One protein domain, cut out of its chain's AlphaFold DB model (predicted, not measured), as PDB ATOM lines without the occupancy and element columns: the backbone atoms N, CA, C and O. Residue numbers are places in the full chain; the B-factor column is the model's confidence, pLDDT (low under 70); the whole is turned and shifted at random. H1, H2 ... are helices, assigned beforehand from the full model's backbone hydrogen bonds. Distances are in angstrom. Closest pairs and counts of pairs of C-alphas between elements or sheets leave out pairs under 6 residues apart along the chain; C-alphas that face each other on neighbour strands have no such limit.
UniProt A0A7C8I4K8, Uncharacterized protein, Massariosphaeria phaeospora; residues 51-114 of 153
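AT A GLANCE: This is residues 51 to 114 of the 153 residues of an uncharacterized protein of Massariosphaeria phaeospora (UniProt A0A7C8I4K8). Two long helices, H1 and then H2, make an open V: they come near each other beside the short turn that joins them, and their far ends spread apart with nothing between them. The V is thin, with spans of 51 by 34 by 6 A, only just flat. The printed part has 64 residues, with two named helices and no named strand; the class is all helix. The whole is extended, with a radius of gyration of the C-alphas of 17.2 A.

HOW THE PARTS SIT: H1, residues 52 to 82, and H2, residues 87 to 113, are close but not clearly touching, with 2 pairs of C-alphas within 8 A. Their closest C-alphas, those of Leu 77 and Pro 88, are 7.4 A apart. They run opposite ways at a shallow tilt of 33 degrees, only just short of steep. O i to N i+4 pairs are within hydrogen-bond range in 25 of 27 cases in H1 and 20 of 23 in H2.

IN THESE COORDINATES: H1 begins at C-alpha 52 (44.243, 7.782, 71.012) and is 44.4 A long. H2 is 39.9 A long and ends at C-alpha 113 (20.970, 27.495, 76.838).

THE WHOLE: The two C-alphas farthest apart, those of Arg 83 and Arg 114, are 51.7 A apart. Residues 51 to 76 and 90 to 114 stand free. The link from H1 to H2 is tight, and the printed part has no cut. Residue 114 has pLDDT under 70.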
ATOM      1  N   LYS A  51      41.158   7.321  67.335       83.56
ATOM      2  CA  LYS A  51      42.164   6.502  68.028       83.56
ATOM      3  C   LYS A  51      43.067   7.417  68.863       83.56
ATOM      4  O   LYS A  51      43.488   8.461  68.366       83.56
ATOM      5  N   ALA A  52      43.415   6.998  70.083       79.50
ATOM      6  CA  ALA A  52      44.243   7.782  71.012       79.50
ATOM      7  C   ALA A  52      45.538   8.286  70.356       79.50
ATOM      8  O   ALA A  52      45.914   9.443  70.515       79.50
ATOM      9  N   TRP A  53      46.165   7.436  69.537       78.94
ATOM     10  CA  TRP A  53      47.365   7.783  68.782       78.94
ATOM     11  C   TRP A  53      47.135   8.890  67.746       78.94
ATOM     12  O   TRP A  53      47.917   9.830  67.665       78.94
ATOM     13  N   SER A  54      46.046   8.817  66.976       83.19
ATOM     14  CA  SER A  54      45.711   9.838  65.979       83.19
ATOM     15  C   SER A  54      45.363  11.170  66.640       83.19
ATOM     16  O   SER A  54      45.845  12.202  66.190       83.19
ATOM     17  N   ALA A  55      44.599  11.154  67.736       84.44
ATOM     18  CA  ALA A  55      44.273  12.362  68.494       84.44
ATOM     19  C   ALA A  55      45.528  13.014  69.104       84.44
ATOM     20  O   ALA A  55      45.712  14.227  68.986       84.44
ATOM     21  N   ALA A  56      46.427  12.214  69.688       83.75
ATOM     22  CA  ALA A  56      47.698  12.696  70.220       83.75
ATOM     23  C   ALA A  56      48.596  13.277  69.117       83.75
ATOM     24  O   ALA A  56      49.140  14.365  69.288       83.75
ATOM     25  N   LEU A  57      48.698  12.605  67.965       87.69
ATOM     26  CA  LEU A  57      49.503  13.075  66.841       87.69
ATOM     27  C   LEU A  57      48.964  14.388  66.261       87.69
ATOM     28  O   LEU A  57      49.736  15.314  66.045       87.69
ATOM     29  N   THR A  58      47.648  14.508  66.051       86.31
ATOM     30  CA  THR A  58      47.030  15.763  65.594       86.31
ATOM     31  C   THR A  58      47.284  16.890  66.592       86.31
ATOM     32  O   THR A  58      47.675  17.981  66.192       86.31
ATOM     33  N   THR A  59      47.133  16.621  67.890       86.81
ATOM     34  CA  THR A  59      47.403  17.608  68.946       86.81
ATOM     35  C   THR A  59      48.866  18.048  68.930       86.81
ATOM     36  O   THR A  59      49.147  19.241  68.969       86.81
ATOM     37  N   LEU A  60      49.805  17.107  68.789       88.56
ATOM     38  CA  LEU A  60      51.236  17.398  68.715       88.56
ATOM     39  C   LEU A  60      51.599  18.215  67.466       88.56
ATOM     40  O   LEU A  60      52.391  19.149  67.553       88.56
ATOM     41  N   LEU A  61      51.005  17.901  66.313       89.75
ATOM     42  CA  LEU A  61      51.228  18.646  65.071       89.75
ATOM     43  C   LEU A  61      50.720  20.089  65.170       89.75
ATOM     44  O   LEU A  61      51.395  21.003  64.700       89.75
ATOM     45  N   VAL A  62      49.566  20.307  65.810       88.31
ATOM     46  CA  VAL A  62      49.047  21.660  66.062       88.31
ATOM     47  C   VAL A  62      49.909  22.393  67.096       88.31
ATOM     48  O   VAL A  62      50.198  23.573  66.925       88.31
ATOM     49  N   ALA A  63      50.399  21.705  68.131       87.38
ATOM     50  CA  ALA A  63      51.327  22.295  69.099       87.38
ATOM     51  C   ALA A  63      52.613  22.771  68.414       87.38
ATOM     52  O   ALA A  63      53.073  23.890  68.629       87.38
ATOM     53  N   ALA A  64      53.174  21.923  67.549       88.94
ATOM     54  CA  ALA A  64      54.378  22.233  66.796       88.94
ATOM     55  C   ALA A  64      54.157  23.409  65.836       88.94
ATOM     56  O   ALA A  64      55.011  24.289  65.753       88.94
ATOM     57  N   SER A  65      53.013  23.475  65.145       89.38
ATOM     58  CA  SER A  65      52.717  24.598  64.251       89.38
ATOM     59  C   SER A  65      52.568  25.919  65.013       89.38
ATOM     60  O   SER A  65      53.035  26.951  64.527       89.38
ATOM     61  N   PHE A  66      52.001  25.896  66.221       87.25
ATOM     62  CA  PHE A  66      51.919  27.070  67.093       87.25
ATOM     63  C   PHE A  66      53.293  27.505  67.597       87.25
ATOM     64  O   PHE A  66      53.620  28.681  67.466       87.25
ATOM     65  N   ALA A  67      54.132  26.574  68.055       84.81
ATOM     66  CA  ALA A  67      55.496  26.879  68.491       84.81
ATOM     67  C   ALA A  67      56.358  27.453  67.352       84.81
ATOM     68  O   ALA A  67      57.100  28.415  67.547       84.81
ATOM     69  N   VAL A  68      56.236  26.904  66.138       88.75
ATOM     70  CA  VAL A  68      56.924  27.429  64.948       88.75
ATOM     71  C   VAL A  68      56.417  28.828  64.599       88.75
ATOM     72  O   VAL A  68      57.221  29.725  64.357       88.75
ATOM     73  N   SER A  69      55.099  29.037  64.603       87.31
ATOM     74  CA  SER A  69      54.500  30.345  64.306       87.31
ATOM     75  C   SER A  69      54.920  31.400  65.328       87.31
ATOM     76  O   SER A  69      55.296  32.508  64.950       87.31
ATOM     77  N   GLU A  70      54.923  31.045  66.612       85.19
ATOM     78  CA  GLU A  70      55.418  31.886  67.697       85.19
ATOM     79  C   GLU A  70      56.895  32.245  67.498       85.19
ATOM     80  O   GLU A  70      57.249  33.422  67.528       85.19
ATOM     81  N   ALA A  71      57.754  31.262  67.220       84.38
ATOM     82  CA  ALA A  71      59.178  31.498  66.996       84.38
ATOM     83  C   ALA A  71      59.431  32.435  65.804       84.38
ATOM     84  O   ALA A  71      60.249  33.354  65.904       84.38
ATOM     85  N   ILE A  72      58.705  32.246  64.697       87.25
ATOM     86  CA  ILE A  72      58.780  33.129  63.526       87.25
ATOM     87  C   ILE A  72      58.363  34.549  63.917       87.25
ATOM     88  O   ILE A  72      59.113  35.490  63.663       87.25
ATOM     89  N   LEU A  73      57.221  34.711  64.591       83.12
ATOM     90  CA  LEU A  73      56.722  36.016  65.026       83.12
ATOM     91  C   LEU A  73      57.687  36.718  65.986       83.12
ATOM     92  O   LEU A  73      57.934  37.912  65.825       83.12
ATOM     93  N   ILE A  74      58.288  35.993  66.934       81.50
ATOM     94  CA  ILE A  74      59.307  36.535  67.842       81.50
ATOM     95  C   ILE A  74      60.510  37.029  67.043       81.50
ATOM     96  O   ILE A  74      60.952  38.158  67.244       81.50
ATOM     97  N   LEU A  75      61.041  36.225  66.118       81.62
ATOM     98  CA  LEU A  75      62.189  36.625  65.299       81.62
ATOM     99  C   LEU A  75      61.867  37.842  64.424       81.62
ATOM    100  O   LEU A  75      62.676  38.771  64.350       81.62
ATOM    101  N   THR A  76      60.678  37.875  63.817       83.31
ATOM    102  CA  THR A  76      60.218  38.990  62.984       83.31
ATOM    103  C   THR A  76      60.007  40.267  63.794       83.31
ATOM    104  O   THR A  76      60.418  41.332  63.343       83.31
ATOM    105  N   LEU A  77      59.416  40.188  64.991       77.81
ATOM    106  CA  LEU A  77      59.080  41.352  65.823       77.81
ATOM    107  C   LEU A  77      60.244  41.843  66.691       77.81
ATOM    108  O   LEU A  77      60.300  43.022  67.047       77.81
ATOM    109  N   ARG A  78      61.239  40.994  66.965       74.38
ATOM    110  CA  ARG A  78      62.450  41.389  67.699       74.38
ATOM    111  C   ARG A  78      63.276  42.432  66.942       74.38
ATOM    112  O   ARG A  78      63.911  43.275  67.570       74.38
ATOM    113  N   GLY A  79      63.266  42.399  65.609       76.69
ATOM    114  CA  GLY A  79      63.905  43.405  64.752       76.69
ATOM    115  C   GLY A  79      63.348  44.829  64.939       76.69
ATOM    116  O   GLY A  79      64.113  45.716  65.320       76.69
ATOM    117  N   PRO A  80      62.046  45.075  64.697       73.62
ATOM    118  CA  PRO A  80      61.415  46.379  64.903       73.62
ATOM    119  C   PRO A  80      61.387  46.808  66.375       73.62
ATOM    120  O   PRO A  80      61.548  47.996  66.644       73.62
ATOM    121  N   TYR A  81      61.310  45.871  67.327       70.31
ATOM    122  CA  TYR A  81      61.410  46.213  68.748       70.31
ATOM    123  C   TYR A  81      62.775  46.814  69.115       70.31
ATOM    124  O   TYR A  81      62.842  47.851  69.767       70.31
ATOM    125  N   LYS A  82      63.881  46.256  68.595       71.56
ATOM    126  CA  LYS A  82      65.225  46.845  68.763       71.56
ATOM    127  C   LYS A  82      65.375  48.235  68.134       71.56
ATOM    128  O   LYS A  82      66.318  48.946  68.464       71.56
ATOM    129  N   ARG A  83      64.477  48.613  67.220       75.31
ATOM    130  CA  ARG A  83      64.413  49.946  66.600       75.31
ATOM    131  C   ARG A  83      63.497  50.912  67.366       75.31
ATOM    132  O   ARG A  83      63.276  52.016  66.886       75.31
ATOM    133  N   GLY A  84      62.966  50.504  68.524       73.94
ATOM    134  CA  GLY A  84      62.091  51.320  69.371       73.94
ATOM    135  C   GLY A  84      60.632  51.381  68.909       73.94
ATOM    136  O   GLY A  84      59.893  52.257  69.344       73.94
ATOM    137  N   VAL A  85      60.198  50.489  68.010       75.75
ATOM    138  CA  VAL A  85      58.818  50.476  67.502       75.75
ATOM    139  C   VAL A  85      57.975  49.494  68.316       75.75
ATOM    140  O   VAL A  85      58.046  48.283  68.114       75.75
ATOM    141  N   GLU A  86      57.155  50.021  69.225       76.88
ATOM    142  CA  GLU A  86      56.351  49.223  70.170       76.88
ATOM    143  C   GLU A  86      54.930  48.903  69.673       76.88
ATOM    144  O   GLU A  86      54.311  47.944  70.135       76.88
ATOM    145  N   TRP A  87      54.421  49.649  68.687       75.31
ATOM    146  CA  TRP A  87      53.063  49.492  68.140       75.31
ATOM    147  C   TRP A  87      52.689  48.051  67.739       75.31
ATOM    148  O   TRP A  87      51.601  47.609  68.114       75.31
ATOM    149  N   PRO A  88      53.552  47.273  67.048       78.62
ATOM    150  CA  PRO A  88      53.240  45.890  66.687       78.62
ATOM    151  C   PRO A  88      52.952  45.006  67.901       78.62
ATOM    152  O   PRO A  88      52.073  44.154  67.847       78.62
ATOM    153  N   MET A  89      53.654  45.225  69.014       76.38
ATOM    154  CA  MET A  89      53.455  44.440  70.231       76.38
ATOM    155  C   MET A  89      52.116  44.745  70.895       76.38
ATOM    156  O   MET A  89      51.429  43.824  71.330       76.38
ATOM    157  N   ILE A  90      51.716  46.017  70.921       80.62
ATOM    158  CA  ILE A  90      50.419  46.426  71.471       80.62
ATOM    159  C   ILE A  90      49.284  45.819  70.637       80.62
ATOM    160  O   ILE A  90      48.317  45.311  71.200       80.62
ATOM    161  N   MET A  91      49.411  45.782  69.305       81.25
ATOM    162  CA  MET A  91      48.411  45.127  68.450       81.25
ATOM    163  C   MET A  91      48.297  43.622  68.727       81.25
ATOM    164  O   MET A  91      47.183  43.092  68.754       81.25
ATOM    165  N   MET A  92      49.416  42.934  68.985       82.62
ATOM    166  CA  MET A  92      49.406  41.520  69.387       82.62
ATOM    167  C   MET A  92      48.682  41.329  70.725       82.62
ATOM    168  O   MET A  92      47.805  40.476  70.821       82.62
ATOM    169  N   ALA A  93      48.956  42.168  71.727       81.69
ATOM    170  CA  ALA A  93      48.272  42.102  73.019       81.69
ATOM    171  C   ALA A  93      46.759  42.386  72.911       81.69
ATOM    172  O   ALA A  93      45.943  41.669  73.496       81.69
ATOM    173  N   VAL A  94      46.362  43.400  72.134       85.38
ATOM    174  CA  VAL A  94      44.949  43.772  71.938       85.38
ATOM    175  C   VAL A  94      44.193  42.673  71.197       85.38
ATOM    176  O   VAL A  94      43.133  42.245  71.651       85.38
ATOM    177  N   SER A  95      44.736  42.176  70.084       83.56
ATOM    178  CA  SER A  95      44.111  41.086  69.325       83.56
ATOM    179  C   SER A  95      43.972  39.812  70.161       83.56
ATOM    180  O   SER A  95      42.898  39.210  70.174       83.56
ATOM    181  N   ALA A  96      45.004  39.450  70.928       84.00
ATOM    182  CA  ALA A  96      44.959  38.312  71.839       84.00
ATOM    183  C   ALA A  96      43.856  38.469  72.898       84.00
ATOM    184  O   ALA A  96      43.072  37.545  73.115       84.00
ATOM    185  N   SER A  97      43.732  39.663  73.485       84.50
ATOM    186  CA  SER A  97      42.709  39.982  74.489       84.50
ATOM    187  C   SER A  97      41.288  39.900  73.924       84.50
ATOM    188  O   SER A  97      40.394  39.351  74.569       84.50
ATOM    189  N   VAL A  98      41.072  40.387  72.697       87.12
ATOM    190  CA  VAL A  98      39.770  40.298  72.017       87.12
ATOM    191  C   VAL A  98      39.402  38.842  71.730       87.12
ATOM    192  O   VAL A  98      38.284  38.428  72.027       87.12
ATOM    193  N   ILE A  99      40.332  38.040  71.197       84.25
ATOM    194  CA  ILE A  99      40.080  36.619  70.903       84.25
ATOM    195  C   ILE A  99      39.808  35.837  72.196       84.25
ATOM    196  O   ILE A  99      38.882  35.023  72.230       84.25
ATOM    197  N   GLN A 100      40.552  36.120  73.268       83.44
ATOM    198  CA  GLN A 100      40.336  35.517  74.585       83.44
ATOM    199  C   GLN A 100      38.926  35.822  75.112       83.44
ATOM    200  O   GLN A 100      38.195  34.904  75.496       83.44
ATOM    201  N   ALA A 101      38.511  37.094  75.062       84.12
ATOM    202  CA  ALA A 101      37.179  37.527  75.480       84.12
ATOM    203  C   ALA A 101      36.070  36.864  74.648       84.12
ATOM    204  O   ALA A 101      35.094  36.366  75.203       84.12
ATOM    205  N   LEU A 102      36.236  36.778  73.326       85.69
ATOM    206  CA  LEU A 102      35.287  36.082  72.451       85.69
ATOM    207  C   LEU A 102      35.195  34.588  72.773       85.69
ATOM    208  O   LEU A 102      34.109  34.009  72.752       85.69
ATOM    209  N   GLY A 103      36.319  33.954  73.103       79.19
ATOM    210  CA  GLY A 103      36.329  32.549  73.479       79.19
ATOM    211  C   GLY A 103      35.637  32.275  74.820       79.19
ATOM    212  O   GLY A 103      35.104  31.181  74.987       79.19
ATOM    213  N   LEU A 104      35.558  33.263  75.726       78.62
ATOM    214  CA  LEU A 104      34.723  33.196  76.932       78.62
ATOM    215  C   LEU A 104      33.226  33.277  76.604       78.62
ATOM    216  O   LEU A 104      32.431  32.700  77.322       78.62
ATOM    217  N   ILE A 105      32.787  33.908  75.516       81.44
ATOM    218  CA  ILE A 105      31.342  34.028  75.228       81.44
ATOM    219  C   ILE A 105      30.697  32.661  74.950       81.44
ATOM    220  O   ILE A 105      29.595  32.382  75.424       81.44
ATOM    221  N   ALA A 106      31.386  31.786  74.211       76.81
ATOM    222  CA  ALA A 106      30.886  30.456  73.851       76.81
ATOM    223  C   ALA A 106      30.448  29.592  75.063       76.81
ATOM    224  O   ALA A 106      29.308  29.121  75.059       76.81
ATOM    225  N   PRO A 107      31.267  29.408  76.121       75.00
ATOM    226  CA  PRO A 107      30.873  28.630  77.294       75.00
ATOM    227  C   PRO A 107      29.711  29.257  78.076       75.00
ATOM    228  O   PRO A 107      28.818  28.535  78.518       75.00
ATOM    229  N   TYR A 108      29.670  30.588  78.216       74.12
ATOM    230  CA  TYR A 108      28.564  31.270  78.904       74.12
ATOM    231  C   TYR A 108      27.241  31.119  78.143       74.12
ATOM    232  O   TYR A 108      26.187  30.936  78.753       74.12
ATOM    233  N   PHE A 109      27.290  31.129  76.810       75.06
ATOM    234  CA  PHE A 109      26.111  30.904  75.980       75.06
ATOM    235  C   PHE A 109      25.598  29.459  76.076       75.06
ATOM    236  O   PHE A 109      24.390  29.231  76.183       75.06
ATOM    237  N   GLU A 110      26.499  28.469  76.092       72.00
ATOM    238  CA  GLU A 110      26.122  27.063  76.287       72.00
ATOM    239  C   GLU A 110      25.511  26.803  77.673       72.00
ATOM    240  O   GLU A 110      24.512  26.082  77.774       72.00
ATOM    241  N   LEU A 111      26.043  27.444  78.719       71.69
ATOM    242  CA  LEU A 111      25.502  27.408  80.083       71.69
ATOM    243  C   LEU A 111      24.082  27.982  80.163       71.69
ATOM    244  O   LEU A 111      23.196  27.356  80.753       71.69
ATOM    245  N   ALA A 112      23.858  29.139  79.534       71.44
ATOM    246  CA  ALA A 112      22.557  29.803  79.503       71.44
ATOM    247  C   ALA A 112      21.500  28.975  78.751       71.44
ATOM    248  O   ALA A 112      20.344  28.915  79.164       71.44
ATOM    249  N   LYS A 113      21.892  28.284  77.672       72.75
ATOM    250  CA  LYS A 113      20.970  27.495  76.838       72.75
ATOM    251  C   LYS A 113      20.609  26.126  77.432       72.75
ATOM    252  O   LYS A 113      19.595  25.551  77.044       72.75
ATOM    253  N   ARG A 114      21.419  25.580  78.348       65.81
ATOM    254  CA  ARG A 114      21.246  24.226  78.924       65.81
ATOM    255  C   ARG A 114      20.824  24.222  80.400       65.81
ATOM    256  O   ARG A 114      21.054  23.225  81.085       65.81
TER     257      ARG A 114